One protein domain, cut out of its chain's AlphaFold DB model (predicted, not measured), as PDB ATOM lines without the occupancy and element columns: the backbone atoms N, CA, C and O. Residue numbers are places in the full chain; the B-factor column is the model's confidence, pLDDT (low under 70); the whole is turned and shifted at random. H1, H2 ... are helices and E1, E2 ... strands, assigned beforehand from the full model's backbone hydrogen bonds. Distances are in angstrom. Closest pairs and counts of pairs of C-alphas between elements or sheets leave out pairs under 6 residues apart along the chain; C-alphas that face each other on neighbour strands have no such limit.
ATOM      1  N   ARG A   8     254.543 162.020 221.149       90.31
ATOM      2  CA  ARG A   8     253.882 160.862 220.532       90.31
ATOM      3  C   ARG A   8     254.690 159.587 220.742       90.31
ATOM      4  O   ARG A   8     254.128 158.598 221.188       90.31
ATOM      5  N   SER A   9     255.990 159.628 220.453       90.44
ATOM      6  CA  SER A   9     256.857 158.456 220.590       90.44
ATOM      7  C   SER A   9     256.963 157.972 222.040       90.44
ATOM      8  O   SER A   9     256.941 156.766 222.267       90.44
ATOM      9  N   LEU A  10     257.025 158.887 223.014       91.50
ATOM     10  CA  LEU A  10     257.037 158.571 224.447       91.50
ATOM     11  C   LEU A  10     255.715 157.944 224.898       91.50
ATOM     12  O   LEU A  10     255.717 156.974 225.648       91.50
ATOM     13  N   LEU A  11     254.590 158.465 224.404       91.62
ATOM     14  CA  LEU A  11     253.270 157.925 224.707       91.62
ATOM     15  C   LEU A  11     253.093 156.511 224.142       91.62
ATOM     16  O   LEU A  11     252.646 155.620 224.854       91.62
ATOM     17  N   THR A  12     253.462 156.287 222.877       89.12
ATOM     18  CA  THR A  12     253.305 154.977 222.221       89.12
ATOM     19  C   THR A  12     254.311 153.937 222.705       89.12
ATOM     20  O   THR A  12     254.034 152.749 222.614       89.12
ATOM     21  N   GLY A  13     255.482 154.371 223.178       84.00
ATOM     22  CA  GLY A  13     256.531 153.491 223.701       84.00
ATOM     23  C   GLY A  13     256.366 153.121 225.178       84.00
ATOM     24  O   GLY A  13     257.129 152.305 225.687       84.00
ATOM     25  N   SER A  14     255.399 153.714 225.882       81.00
ATOM     26  CA  SER A  14     255.166 153.439 227.300       81.00
ATOM     27  C   SER A  14     254.578 152.042 227.504       81.00
ATOM     28  O   SER A  14     253.380 151.842 227.314       81.00
ATOM     29  N   GLN A  15     255.387 151.106 228.000       76.56
ATOM     30  CA  GLN A  15     254.936 149.745 228.324       76.56
ATOM     31  C   GLN A  15     253.877 149.715 229.442       76.56
ATOM     32  O   GLN A  15     252.957 148.907 229.402       76.56
ATOM     33  N   GLU A  16     253.942 150.656 230.389       73.50
ATOM     34  CA  GLU A  16     253.001 150.762 231.519       73.50
ATOM     35  C   GLU A  16     251.646 151.405 231.156       73.50
ATOM     36  O   GLU A  16     250.802 151.610 232.027       73.50
ATOM     37  N   GLY A  17     251.419 151.769 229.886       81.56
ATOM     38  CA  GLY A  17     250.155 152.379 229.458       81.56
ATOM     39  C   GLY A  17     249.879 153.756 230.076       81.56
ATOM     40  O   GLY A  17     248.764 154.027 230.529       81.56
ATOM     41  N   ILE A  18     250.878 154.647 230.106       89.31
ATOM     42  CA  ILE A  18     250.719 156.001 230.647       89.31
ATOM     43  C   ILE A  18     249.638 156.786 229.887       89.31
ATOM     44  O   ILE A  18     249.608 156.822 228.656       89.31
ATOM     45  N   SER A  19     248.748 157.465 230.615       94.06
ATOM     46  CA  SER A  19     247.761 158.336 229.973       94.06
ATOM     47  C   SER A  19     248.423 159.605 229.401       94.06
ATOM     48  O   SER A  19     249.424 160.089 229.948       94.06
ATOM     49  N   PRO A  20     247.851 160.222 228.347       94.19
ATOM     50  CA  PRO A  20     248.397 161.452 227.767       94.19
ATOM     51  C   PRO A  20     248.499 162.613 228.767       94.19
ATOM     52  O   PRO A  20     249.461 163.384 228.730       94.19
ATOM     53  N   SER A  21     247.524 162.743 229.674       95.38
ATOM     54  CA  SER A  21     247.507 163.793 230.698       95.38
ATOM     55  C   SER A  21     248.596 163.575 231.746       95.38
ATOM     56  O   SER A  21     249.310 164.517 232.090       95.38
ATOM     57  N   THR A  22     248.787 162.333 232.197       95.56
ATOM     58  CA  THR A  22     249.855 161.982 233.137       95.56
ATOM     59  C   THR A  22     251.228 162.215 232.516       95.56
ATOM     60  O   THR A  22     252.068 162.856 233.147       95.56
ATOM     61  N   LEU A  23     251.452 161.778 231.270       94.94
ATOM     62  CA  LEU A  23     252.713 162.027 230.566       94.94
ATOM     63  C   LEU A  23     252.986 163.530 230.426       94.94
ATOM     64  O   LEU A  23     254.081 163.987 230.743       94.94
ATOM     65  N   SER A  24     251.981 164.310 230.019       95.12
ATOM     66  CA  SER A  24     252.107 165.768 229.883       95.12
ATOM     67  C   SER A  24     252.499 166.440 231.201       95.12
ATOM     68  O   SER A  24     253.395 167.283 231.223       95.12
ATOM     69  N   ASN A  25     251.858 166.049 232.307       97.00
ATOM     70  CA  ASN A  25     252.153 166.597 233.631       97.00
ATOM     71  C   ASN A  25     253.560 166.219 234.110       97.00
ATOM     72  O   ASN A  25     254.259 167.063 234.672       97.00
ATOM     73  N   ARG A  26     253.997 164.977 233.867       95.88
ATOM     74  CA  ARG A  26     255.347 164.521 234.221       95.88
ATOM     75  C   ARG A  26     256.415 165.257 233.422       95.88
ATOM     76  O   ARG A  26     257.341 165.781 234.025       95.88
ATOM     77  N   LEU A  27     256.251 165.368 232.103       96.06
ATOM     78  CA  LEU A  27     257.189 166.104 231.252       96.06
ATOM     79  C   LEU A  27     257.291 167.571 231.674       96.06
ATOM     80  O   LEU A  27     258.393 168.067 231.863       96.06
ATOM     81  N   ARG A  28     256.157 168.235 231.943       96.00
ATOM     82  CA  ARG A  28     256.161 169.608 232.473       96.00
ATOM     83  C   ARG A  28     256.875 169.707 233.820       96.00
ATOM     84  O   ARG A  28     257.581 170.673 234.065       96.00
ATOM     85  N   SER A  29     256.682 168.730 234.704       97.62
ATOM     86  CA  SER A  29     257.344 168.724 236.013       97.62
ATOM     87  C   SER A  29     258.857 168.568 235.869       97.62
ATOM     88  O   SER A  29     259.597 169.307 236.503       97.62
ATOM     89  N   LEU A  30     259.314 167.660 235.002       97.25
ATOM     90  CA  LEU A  30     260.736 167.469 234.709       97.25
ATOM     91  C   LEU A  30     261.361 168.707 234.050       97.25
ATOM     92  O   LEU A  30     262.488 169.062 234.382       97.25
ATOM     93  N   GLU A  31     260.630 169.375 233.157       96.75
ATOM     94  CA  GLU A  31     261.062 170.622 232.515       96.75
ATOM     95  C   GLU A  31     261.153 171.770 233.531       96.75
ATOM     96  O   GLU A  31     262.161 172.465 233.594       96.75
ATOM     97  N   ASN A  32     260.158 171.907 234.413       97.44
ATOM     98  CA  ASN A  32     260.173 172.895 235.497       97.44
ATOM     99  C   ASN A  32     261.299 172.653 236.515       97.44
ATOM    100  O   ASN A  32     261.801 173.604 237.107       97.44
ATOM    101  N   LEU A  33     261.669 171.390 236.741       97.56
ATOM    102  CA  LEU A  33     262.810 171.011 237.576       97.56
ATOM    103  C   LEU A  33     264.155 171.196 236.859       97.56
ATOM    104  O   LEU A  33     265.191 170.983 237.477       97.56
ATOM    105  N   GLY A  34     264.151 171.561 235.574       96.94
ATOM    106  CA  GLY A  34     265.363 171.737 234.783       96.94
ATOM    107  C   GLY A  34     266.080 170.432 234.450       96.94
ATOM    108  O   GLY A  34     267.257 170.477 234.126       96.94
ATOM    109  N   LEU A  35     265.409 169.275 234.524       96.94
ATOM    110  CA  LEU A  35     266.001 167.959 234.221       96.94
ATOM    111  C   LEU A  35     265.919 167.605 232.735       96.94
ATOM    112  O   LEU A  35     266.739 166.852 232.209       96.94
ATOM    113  N   ILE A  36     264.908 168.141 232.058       96.12
ATOM    114  CA  ILE A  36     264.762 168.053 230.610       96.12
ATOM    115  C   ILE A  36     264.529 169.443 230.047       96.12
ATOM    116  O   ILE A  36     264.030 170.330 230.735       96.12
ATOM    117  N   GLU A  37     264.806 169.596 228.767       94.19
ATOM    118  CA  GLU A  37     264.349 170.739 227.993       94.19
ATOM    119  C   GLU A  37     263.644 170.268 226.729       94.19
ATOM    120  O   GLU A  37     263.861 169.150 226.244       94.19
ATOM    121  N   ARG A  38     262.796 171.138 226.186       91.50
ATOM    122  CA  ARG A  38     262.146 170.924 224.902       91.50
ATOM    123  C   ARG A  38     262.646 171.943 223.893       91.50
ATOM    124  O   ARG A  38     262.455 173.145 224.063       91.50
ATOM    125  N   ALA A  39     263.211 171.457 222.792       84.62
ATOM    126  CA  ALA A  39     263.681 172.332 221.727       84.62
ATOM    127  C   ALA A  39     262.516 173.138 221.101       84.62
ATOM    128  O   ALA A  39     261.458 172.554 220.804       84.62
ATOM    129  N   PRO A  40     262.688 174.456 220.873       78.88
ATOM    130  CA  PRO A  40     261.685 175.276 220.209       78.88
ATOM    131  C   PRO A  40     261.538 174.831 218.753       78.88
ATOM    132  O   PRO A  40     262.520 174.579 218.057       78.88
ATOM    133  N   VAL A  41     260.296 174.734 218.285       80.81
ATOM    134  CA  VAL A  41     259.976 174.289 216.925       80.81
ATOM    135  C   VAL A  41     258.951 175.210 216.268       80.81
ATOM    136  O   VAL A  41     258.118 175.786 216.973       80.81
ATOM    137  N   PRO A  42     258.970 175.332 214.928       78.31
ATOM    138  CA  PRO A  42     257.912 176.005 214.189       78.31
ATOM    139  C   PRO A  42     256.535 175.391 214.458       78.31
ATOM    140  O   PRO A  42     256.404 174.218 214.822       78.31
ATOM    141  N   ILE A  43     255.486 176.178 214.214       73.62
ATOM    142  CA  ILE A  43     254.098 175.710 214.286       73.62
ATOM    143  C   ILE A  43     253.933 174.475 213.381       73.62
ATOM    144  O   ILE A  43     254.452 174.434 212.267       73.62
ATOM    145  N   GLY A  44     253.239 173.452 213.884       73.12
ATOM    146  CA  GLY A  44     253.009 172.188 213.174       73.12
ATOM    147  C   GLY A  44     254.066 171.103 213.411       73.12
ATOM    148  O   GLY A  44     253.820 169.955 213.063       73.12
ATOM    149  N   HIS A  45     255.192 171.414 214.061       76.00
ATOM    150  CA  HIS A  45     256.241 170.433 214.360       76.00
ATOM    151  C   HIS A  45     256.206 169.981 215.827       76.00
ATOM    152  O   HIS A  45     255.834 170.734 216.732       76.00
ATOM    153  N   GLN A  46     256.610 168.733 216.091       79.00
ATOM    154  CA  GLN A  46     256.764 168.229 217.458       79.00
ATOM    155  C   GLN A  46     258.180 168.492 217.970       79.00
ATOM    156  O   GLN A  46     259.156 167.976 217.433       79.00
ATOM    157  N   GLY A  47     258.277 169.268 219.050       84.38
ATOM    158  CA  GLY A  47     259.536 169.472 219.761       84.38
ATOM    159  C   GLY A  47     260.042 168.166 220.374       84.38
ATOM    160  O   GLY A  47     259.249 167.303 220.770       84.38
ATOM    161  N   ARG A  48     261.365 168.039 220.443       90.12
ATOM    162  CA  ARG A  48     262.054 166.903 221.057       90.12
ATOM    163  C   ARG A  48     262.436 167.261 222.488       90.12
ATOM    164  O   ARG A  48     262.855 168.389 222.729       90.12
ATOM    165  N   TYR A  49     262.292 166.300 223.391       92.62
ATOM    166  CA  TYR A  49     262.798 166.372 224.753       92.62
ATOM    167  C   TYR A  49     264.224 165.817 224.807       92.62
ATOM    168  O   TYR A  49     264.506 164.744 224.253       92.62
ATOM    169  N   THR A  50     265.106 166.551 225.471       92.94
ATOM    170  CA  THR A  50     266.507 166.191 225.731       92.94
ATOM    171  C   THR A  50     266.814 166.391 227.207       92.94
ATOM    172  O   THR A  50     266.204 167.243 227.853       92.94
ATOM    173  N   LEU A  51     267.736 165.600 227.755       95.06
ATOM    174  CA  LEU A  51     268.183 165.797 229.137       95.06
ATOM    175  C   LEU A  51     269.045 167.060 229.219       95.06
ATOM    176  O   LEU A  51     269.775 167.391 228.284       95.06
ATOM    177  N   THR A  52     268.968 167.768 230.335       96.19
ATOM    178  CA  THR A  52     269.954 168.795 230.708       96.19
ATOM    179  C   THR A  52     271.158 168.142 231.386       96.19
ATOM    180  O   THR A  52     271.130 166.944 231.672       96.19
ATOM    181  N   GLU A  53     272.199 168.916 231.703       96.12
ATOM    182  CA  GLU A  53     273.308 168.398 232.518       96.12
ATOM    183  C   GLU A  53     272.833 167.879 233.881       96.12
ATOM    184  O   GLU A  53     273.263 166.807 234.307       96.12
ATOM    185  N   ASP A  54     271.877 168.562 234.517       96.81
ATOM    186  CA  ASP A  54     271.281 168.115 235.780       96.81
ATOM    187  C   ASP A  54     270.509 166.800 235.601       96.81
ATOM    188  O   ASP A  54     270.607 165.896 236.431       96.81
ATOM    189  N   GLY A  55     269.788 166.646 234.486       96.69
ATOM    190  CA  GLY A  55     269.122 165.391 234.134       96.69
ATOM    191  C   GLY A  55     270.103 164.235 233.930       96.69
ATOM    192  O   GLY A  55     269.863 163.128 234.415       96.69
ATOM    193  N   VAL A  56     271.226 164.484 233.250       96.75
ATOM    194  CA  VAL A  56     272.286 163.484 233.041       96.75
ATOM    195  C   VAL A  56     272.976 163.122 234.359       96.75
ATOM    196  O   VAL A  56     273.268 161.950 234.594       96.75
ATOM    197  N   ALA A  57     273.181 164.085 235.257       96.31
ATOM    198  CA  ALA A  57     273.796 163.850 236.562       96.31
ATOM    199  C   ALA A  57     272.990 162.890 237.461       96.31
ATOM    200  O   ALA A  57     273.560 162.286 238.369       96.31
ATOM    201  N   LEU A  58     271.690 162.704 237.200       96.38
ATOM    202  CA  LEU A  58     270.846 161.750 237.930       96.38
ATOM    203  C   LEU A  58     270.989 160.301 237.457       96.38
ATOM    204  O   LEU A  58     270.526 159.398 238.154       96.38
ATOM    205  N   VAL A  59     271.618 160.048 236.307       94.50
ATOM    206  CA  VAL A  59     271.725 158.696 235.737       94.50
ATOM    207  C   VAL A  59     272.308 157.684 236.736       94.50
ATOM    208  O   VAL A  59     271.658 156.658 236.942       94.50
ATOM    209  N   PRO A  60     273.426 157.950 237.445       94.25
ATOM    210  CA  PRO A  60     273.964 156.999 238.421       94.25
ATOM    211  C   PRO A  60     272.983 156.645 239.546       94.25
ATOM    212  O   PRO A  60     272.916 155.496 239.976       94.25
ATOM    213  N   LEU A  61     272.168 157.606 239.994       94.31
ATOM    214  CA  LEU A  61     271.146 157.358 241.011       94.31
ATOM    215  C   LEU A  61     270.041 156.429 240.489       94.31
ATOM    216  O   LEU A  61     269.576 155.559 241.223       94.31
ATOM    217  N   LEU A  62     269.631 156.587 239.228       92.50
ATOM    218  CA  LEU A  62     268.633 155.714 238.606       92.50
ATOM    219  C   LEU A  62     269.121 154.263 238.520       92.50
ATOM    220  O   LEU A  62     268.326 153.352 238.739       92.50
ATOM    221  N   PHE A  63     270.416 154.047 238.273       92.19
ATOM    222  CA  PHE A  63     271.024 152.714 238.312       92.19
ATOM    223  C   PHE A  63     270.950 152.083 239.703       92.19
ATOM    224  O   PHE A  63     270.553 150.926 239.828       92.19
ATOM    225  N   GLU A  64     271.264 152.836 240.759       91.06
ATOM    226  CA  GLU A  64     271.156 152.326 242.130       91.06
ATOM    227  C   GLU A  64     269.711 151.996 242.517       91.06
ATOM    228  O   GLU A  64     269.459 150.971 243.152       91.06
ATOM    229  N   LEU A  65     268.746 152.817 242.087       90.75
ATOM    230  CA  LEU A  65     267.324 152.540 242.291       90.75
ATOM    231  C   LEU A  65     266.867 151.293 241.529       90.75
ATOM    232  O   LEU A  65     266.145 150.474 242.094       90.75
ATOM    233  N   ALA A  66     267.300 151.124 240.277       88.94
ATOM    234  CA  ALA A  66     266.971 149.951 239.472       88.94
ATOM    235  C   ALA A  66     267.564 148.670 240.079       88.94
ATOM    236  O   ALA A  66     266.863 147.670 240.246       88.94
ATOM    237  N   ARG A  67     268.826 148.737 240.518       88.56
ATOM    238  CA  ARG A  67     269.491 147.657 241.248       88.56
ATOM    239  C   ARG A  67     268.735 147.306 242.529       88.56
ATOM    240  O   ARG A  67     268.408 146.142 242.736       88.56
ATOM    241  N   ALA A  68     268.408 148.289 243.368       88.94
ATOM    242  CA  ALA A  68     267.638 148.055 244.589       88.94
ATOM    243  C   ALA A  68     266.258 147.439 244.295       88.94
ATOM    244  O   ALA A  68     265.860 146.497 244.977       88.94
ATOM    245  N   GLY A  69     265.562 147.923 243.262       88.38
ATOM    246  CA  GLY A  69     264.282 147.382 242.801       88.38
ATOM    247  C   GLY A  69     264.356 145.891 242.473       88.38
ATOM    248  O   GLY A  69     263.552 145.127 243.001       88.38
ATOM    249  N   SER A  70     265.378 145.473 241.716       85.44
ATOM    250  CA  SER A  70     265.577 144.060 241.348       85.44
ATOM    251  C   SER A  70     265.768 143.127 242.547       85.44
ATOM    252  O   SER A  70     265.350 141.973 242.509       85.44
ATOM    253  N   PHE A  71     266.348 143.623 243.645       84.44
ATOM    254  CA  PHE A  71     266.515 142.841 244.871       84.44
ATOM    255  C   PHE A  71     265.267 142.834 245.761       84.44
ATOM    256  O   PHE A  71     265.040 141.865 246.486       84.44
ATOM    257  N   LEU A  72     264.492 143.921 245.760       89.38
ATOM    258  CA  LEU A  72     263.348 144.105 246.655       89.38
ATOM    259  C   LEU A  72     262.047 143.523 246.091       89.38
ATOM    260  O   LEU A  72     261.202 143.077 246.868       89.38
ATOM    261  N   ASP A  73     261.880 143.534 244.769       86.50
ATOM    262  CA  ASP A  73     260.666 143.080 244.099       86.50
ATOM    263  C   ASP A  73     261.003 142.349 242.784       86.50
ATOM    264  O   ASP A  73     261.301 142.996 241.775       86.50
ATOM    265  N   PRO A  74     260.907 141.006 242.753       81.19
ATOM    266  CA  PRO A  74     261.159 140.211 241.549       81.19
ATOM    267  C   PRO A  74     260.254 140.561 240.359       81.19
ATOM    268  O   PRO A  74     260.597 140.260 239.218       81.19
ATOM    269  N   SER A  75     259.102 141.211 240.579       83.69
ATOM    270  CA  SER A  75     258.229 141.642 239.477       83.69
ATOM    271  C   SER A  75     258.847 142.749 238.611       83.69
ATOM    272  O   SER A  75     258.388 142.979 237.491       83.69
ATOM    273  N   THR A  76     259.921 143.386 239.089       79.75
ATOM    274  CA  THR A  76     260.669 144.416 238.355       79.75
ATOM    275  C   THR A  76     261.589 143.854 237.268       79.75
ATOM    276  O   THR A  76     262.015 144.609 236.397       79.75
ATOM    277  N   GLU A  77     261.849 142.540 237.233       73.94
ATOM    278  CA  GLU A  77     262.660 141.916 236.172       73.94
ATOM    279  C   GLU A  77     262.068 142.146 234.773       73.94
ATOM    280  O   GLU A  77     262.795 142.363 233.808       73.94
ATOM    281  N   ALA A  78     260.735 142.157 234.655       70.12
ATOM    282  CA  ALA A  78     260.048 142.342 233.377       70.12
ATOM    283  C   ALA A  78     260.166 143.769 232.807       70.12
ATOM    284  O   ALA A  78     259.897 143.975 231.624       70.12
ATOM    285  N   THR A  79     260.545 144.749 233.632       68.88
ATOM    286  CA  THR A  79     260.707 146.160 233.245       68.88
ATOM    287  C   THR A  79     262.165 146.616 233.275       68.88
ATOM    288  O   THR A  79     262.444 147.808 233.104       68.88
ATOM    289  N   ALA A  80     263.099 145.681 233.471       69.88
ATOM    290  CA  ALA A  80     264.510 145.985 233.598       69.88
ATOM    291  C   ALA A  80     265.092 146.507 232.261       69.88
ATOM    292  O   ALA A  80     264.707 146.028 231.186       69.88
ATOM    293  N   PRO A  81     265.973 147.528 232.269       69.19
ATOM    294  CA  PRO A  81     266.342 148.242 231.048       69.19
ATOM    295  C   PRO A  81     267.348 147.504 230.149       69.19
ATOM    296  O   PRO A  81     267.797 148.098 229.165       69.19
ATOM    297  N   GLY A  82     267.737 146.262 230.462       78.69
ATOM    298  CA  GLY A  82     268.805 145.560 229.746       78.69
ATOM    299  C   GLY A  82     270.192 146.114 230.084       78.69
ATOM    300  O   GLY A  82     271.074 146.146 229.227       78.69
ATOM    301  N   VAL A  83     270.348 146.661 231.291       81.75
ATOM    302  CA  VAL A  83     271.581 147.297 231.791       81.75
ATOM    303  C   VAL A  83     272.064 146.656 233.094       81.75
ATOM    304  O   VAL A  83     272.833 147.253 233.843       81.75
ATOM    305  N   GLU A  84     271.591 145.446 233.376       84.19
ATOM    306  CA  GLU A  84     271.808 144.729 234.631       84.19
ATOM    307  C   GLU A  84     273.294 144.419 234.846       84.19
ATOM    308  O   GLU A  84     273.775 144.472 235.975       84.19
ATOM    309  N   ASP A  85     274.043 144.205 233.760       87.31
ATOM    310  CA  ASP A  85     275.496 143.992 233.788       87.31
ATOM    311  C   ASP A  85     276.273 145.197 234.351       87.31
ATOM    312  O   ASP A  85     277.403 145.040 234.810       87.31
ATOM    313  N   LEU A  86     275.679 146.397 234.344       87.81
ATOM    314  CA  LEU A  86     276.284 147.609 234.909       87.81
ATOM    315  C   LEU A  86     275.963 147.794 236.400       87.81
ATOM    316  O   LEU A  86     276.487 148.708 237.038       87.81
ATOM    317  N   TYR A  87     275.086 146.979 236.992       88.62
ATOM    318  CA  TYR A  87     274.669 147.162 238.383       88.62
ATOM    319  C   TYR A  87     275.830 146.950 239.360       88.62
ATOM    320  O   TYR A  87     276.368 145.858 239.507       88.62
ATOM    321  N   GLY A  88     276.173 148.009 240.099       86.44
ATOM    322  CA  GLY A  88     277.312 148.017 241.021       86.44
ATOM    323  C   GLY A  88     278.672 148.242 240.351       86.44
ATOM    324  O   GLY A  88     279.664 148.371 241.067       86.44
ATOM    325  N   ASP A  89     278.725 148.344 239.019       92.69
ATOM    326  CA  ASP A  89     279.909 148.775 238.280       92.69
ATOM    327  C   ASP A  89     279.927 150.306 238.177       92.69
ATOM    328  O   ASP A  89     279.399 150.912 237.243       92.69
ATOM    329  N   SER A  90     280.543 150.956 239.164       92.00
ATOM    330  CA  SER A  90     280.638 152.417 239.195       92.00
ATOM    331  C   SER A  90     281.386 153.004 237.992       92.00
ATOM    332  O   SER A  90     281.082 154.124 237.584       92.00
ATOM    333  N   GLU A  91     282.359 152.278 237.432       95.00
ATOM    334  CA  GLU A  91     283.140 152.749 236.283       95.00
ATOM    335  C   GLU A  91     282.322 152.626 234.993       95.00
ATOM    336  O   GLU A  91     282.212 153.595 234.237       95.00
ATOM    337  N   GLY A  92     281.654 151.487 234.794       94.88
ATOM    338  CA  GLY A  92     280.721 151.278 233.688       94.88
ATOM    339  C   GLY A  92     279.549 152.260 233.706       94.88
ATOM    340  O   GLY A  92     279.218 152.847 232.675       94.88
ATOM    341  N   ILE A  93     278.966 152.528 234.879       94.81
ATOM    342  CA  ILE A  93     277.904 153.537 235.042       94.81
ATOM    343  C   ILE A  93     278.422 154.943 234.704       94.81
ATOM    344  O   ILE A  93     277.719 155.714 234.042       94.81
ATOM    345  N   ALA A  94     279.642 155.295 235.122       95.19
ATOM    346  CA  ALA A  94     280.242 156.586 234.790       95.19
ATOM    347  C   ALA A  94     280.481 156.728 233.277       95.19
ATOM    348  O   ALA A  94     280.098 157.741 232.686       95.19
ATOM    349  N   ALA A  95     281.023 155.693 232.632       95.38
ATOM    350  CA  ALA A  95     281.219 155.658 231.184       95.38
ATOM    351  C   ALA A  95     279.885 155.744 230.420       95.38
ATOM    352  O   ALA A  95     279.762 156.488 229.443       95.38
ATOM    353  N   PHE A  96     278.854 155.039 230.891       93.75
ATOM    354  CA  PHE A  96     277.509 155.124 230.327       93.75
ATOM    355  C   PHE A  96     276.929 156.535 230.467       93.75
ATOM    356  O   PHE A  96     276.401 157.079 229.497       93.75
ATOM    357  N   THR A  97     277.073 157.150 231.641       95.62
ATOM    358  CA  THR A  97     276.621 158.524 231.905       95.62
ATOM    359  C   THR A  97     277.285 159.515 230.948       95.62
ATOM    360  O   THR A  97     276.599 160.351 230.363       95.62
ATOM    361  N   GLU A  98     278.590 159.375 230.704       96.69
ATOM    362  CA  GLU A  98     279.308 160.194 229.719       96.69
ATOM    363  C   GLU A  98     278.794 159.959 228.289       96.69
ATOM    364  O   GLU A  98     278.599 160.901 227.524       96.69
ATOM    365  N   SER A  99     278.473 158.711 227.932       94.44
ATOM    366  CA  SER A  99     277.881 158.403 226.623       94.44
ATOM    367  C   SER A  99     276.511 159.068 226.419       94.44
ATOM    368  O   SER A  99     276.179 159.481 225.303       94.44
ATOM    369  N   ILE A 100     275.715 159.191 227.491       94.06
ATOM    370  CA  ILE A 100     274.446 159.922 227.477       94.06
ATOM    371  C   ILE A 100     274.724 161.415 227.326       94.06
ATOM    372  O   ILE A 100     274.136 162.029 226.439       94.06
ATOM    373  N   ARG A 101     275.654 161.984 228.104       95.12
ATOM    374  CA  ARG A 101     276.052 163.398 227.990       95.12
ATOM    375  C   ARG A 101     276.413 163.772 226.552       95.12
ATOM    376  O   ARG A 101     275.761 164.629 225.958       95.12
ATOM    377  N   ALA A 102     277.362 163.050 225.956       94.00
ATOM    378  CA  ALA A 102     277.816 163.290 224.587       94.00
ATOM    379  C   ALA A 102     276.674 163.178 223.557       94.00
ATOM    380  O   ALA A 102     276.605 163.943 222.592       94.00
ATOM    381  N   ARG A 103     275.737 162.242 223.765       91.19
ATOM    382  CA  ARG A 103     274.551 162.085 222.911       91.19
ATOM    383  C   ARG A 103     273.611 163.282 223.015       91.19
ATOM    384  O   ARG A 103     273.129 163.759 221.989       91.19
ATOM    385  N   GLU A 104     273.302 163.725 224.226       92.06
ATOM    386  CA  GLU A 104     272.373 164.834 224.453       92.06
ATOM    387  C   GLU A 104     272.963 166.159 223.951       92.06
ATOM    388  O   GLU A 104     272.241 166.956 223.353       92.06
ATOM    389  N   GLU A 105     274.277 166.357 224.078       90.00
ATOM    390  CA  GLU A 105     274.987 167.489 223.469       90.00
ATOM    391  C   GLU A 105     274.910 167.455 221.933       90.00
ATOM    392  O   GLU A 105     274.515 168.441 221.302       90.00
ATOM    393  N   ALA A 106     275.194 166.304 221.313       88.75
ATOM    394  CA  ALA A 106     275.092 166.145 219.863       88.75
ATOM    395  C   ALA A 106     273.670 166.425 219.344       88.75
ATOM    396  O   ALA A 106     273.492 167.058 218.301       88.75
ATOM    397  N   LEU A 107     272.644 165.990 220.080       85.88
ATOM    398  CA  LEU A 107     271.244 166.233 219.731       85.88
ATOM    399  C   LEU A 107     270.857 167.705 219.839       85.88
ATOM    400  O   LEU A 107     270.145 168.196 218.966       85.88
ATOM    401  N   ARG A 108     271.335 168.404 220.870       82.62
ATOM    402  CA  ARG A 108     271.084 169.839 221.058       82.62
ATOM    403  C   ARG A 108     271.696 170.678 219.939       82.62
ATOM    404  O   ARG A 108     271.093 171.646 219.490       82.62
ATOM    405  N   ASN A 109     272.855 170.248 219.443       82.62
ATOM    406  CA  ASN A 109     273.567 170.888 218.337       82.62
ATOM    407  C   ASN A 109     273.046 170.473 216.948       82.62
ATOM    408  O   ASN A 109     273.459 171.047 215.940       82.62
ATOM    409  N   THR A 110     272.145 169.486 216.867       78.12
ATOM    410  CA  THR A 110     271.557 169.039 215.599       78.12
ATOM    411  C   THR A 110     270.352 169.916 215.243       78.12
ATOM    412  O   THR A 110     269.375 169.938 215.996       78.12
TER     413      THR A 110
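What this domain is: This is residues 8 to 110 of the 117 residues of the protein "HTH hxlR-type domain-containing protein" of Dietzia timorensis (UniProt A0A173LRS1). The model is an open, U-shaped frame: the long helix H6, with short H3 on it and the small hairpin E1 and E2 at its far end, makes the base, and two arms, H1 with H2 and H4 with H5, stand well away from each other across an open gap. E1 and E2 lie between H2 and H6, while H4 and H6 make a V at whose wide end residues 80 to 89 lead from H5 back to H6. The printed part has 103 residues, with six named helices and two named strands in the order H1, H2, E1, E2, H3, H4, H5, H6; the strands are antiparallel and the class is mostly helix. The whole is only just compact, close to loose, with a radius of gyration of the C-alphas of 15.4 A, and only just elongated, with spans of 46 by 30 by 21 A.

Where its parts are: H1, residues 8 to 13, begins at C-alpha 8 (253.882, 160.862, 220.532). H2, residues 20 to 32, is 18.1 A long. E1, residues 36 to 38, and E2, residues 49 to 51, follow, then H3, residues 53 to 57. H4, residues 59 to 72, is 20.1 A long, from (271.725, 158.696, 235.737) to (263.348, 144.105, 246.655). H5, residues 74 to 79, is 10.2 A long. H6, residues 90 to 108, is 26.9 A long and ends at C-alpha 108 (271.084, 169.839, 221.058).

How they stand to each other: H1 and H2 are close but not clearly touching, with the C-alphas of Leu 11 and Pro 20 closest at 6.7 A; at 72 degrees they are only just about perpendicular. The closest C-alphas of H2 and E1, those of Glu 31 and Glu 37, are 5.6 A apart. E1 and E2 form an antiparallel hairpin, with N 37 and O 50 at 2.9 A and N 50 and O 37 at 3.0 A, within hydrogen-bond range. The closest C-alphas of E2 and H6, those of Thr 50 and Glu 104, are 6.2 A apart. H3 touches residues 97 to 101 of H6, closest at the C-alphas of Val 56 and Arg 101, 6.3 A. H3 and H4 meet only through their link. Residues 59 to 63 of H4 touch residues 93 to 97 of H6, closest at the C-alphas of Val 59 and Thr 97, 6.2 A, at a steep tilt of 50 degrees, opposite ways. H4 and H5 touch only at the corner, and only just, with 3 pairs of C-alphas within 8 A; the closest are Ser 70 and Thr 76, 5.8 A. H2 is apart from H4, H5 and H6. Every O i to N i+4 pair is within hydrogen-bond range in H1, H2, H3, H4 and H6; in H5 0 of 2 are, beside 2 of 3 O i to N i+3 pairs.

The domain as a whole: The two C-alphas farthest apart, those of Ile 43 and Phe 71, are 46.6 A apart. The printed part has no cut and no long link. Its mean pLDDT is 89.0, and residues 79 to 81 are under 70.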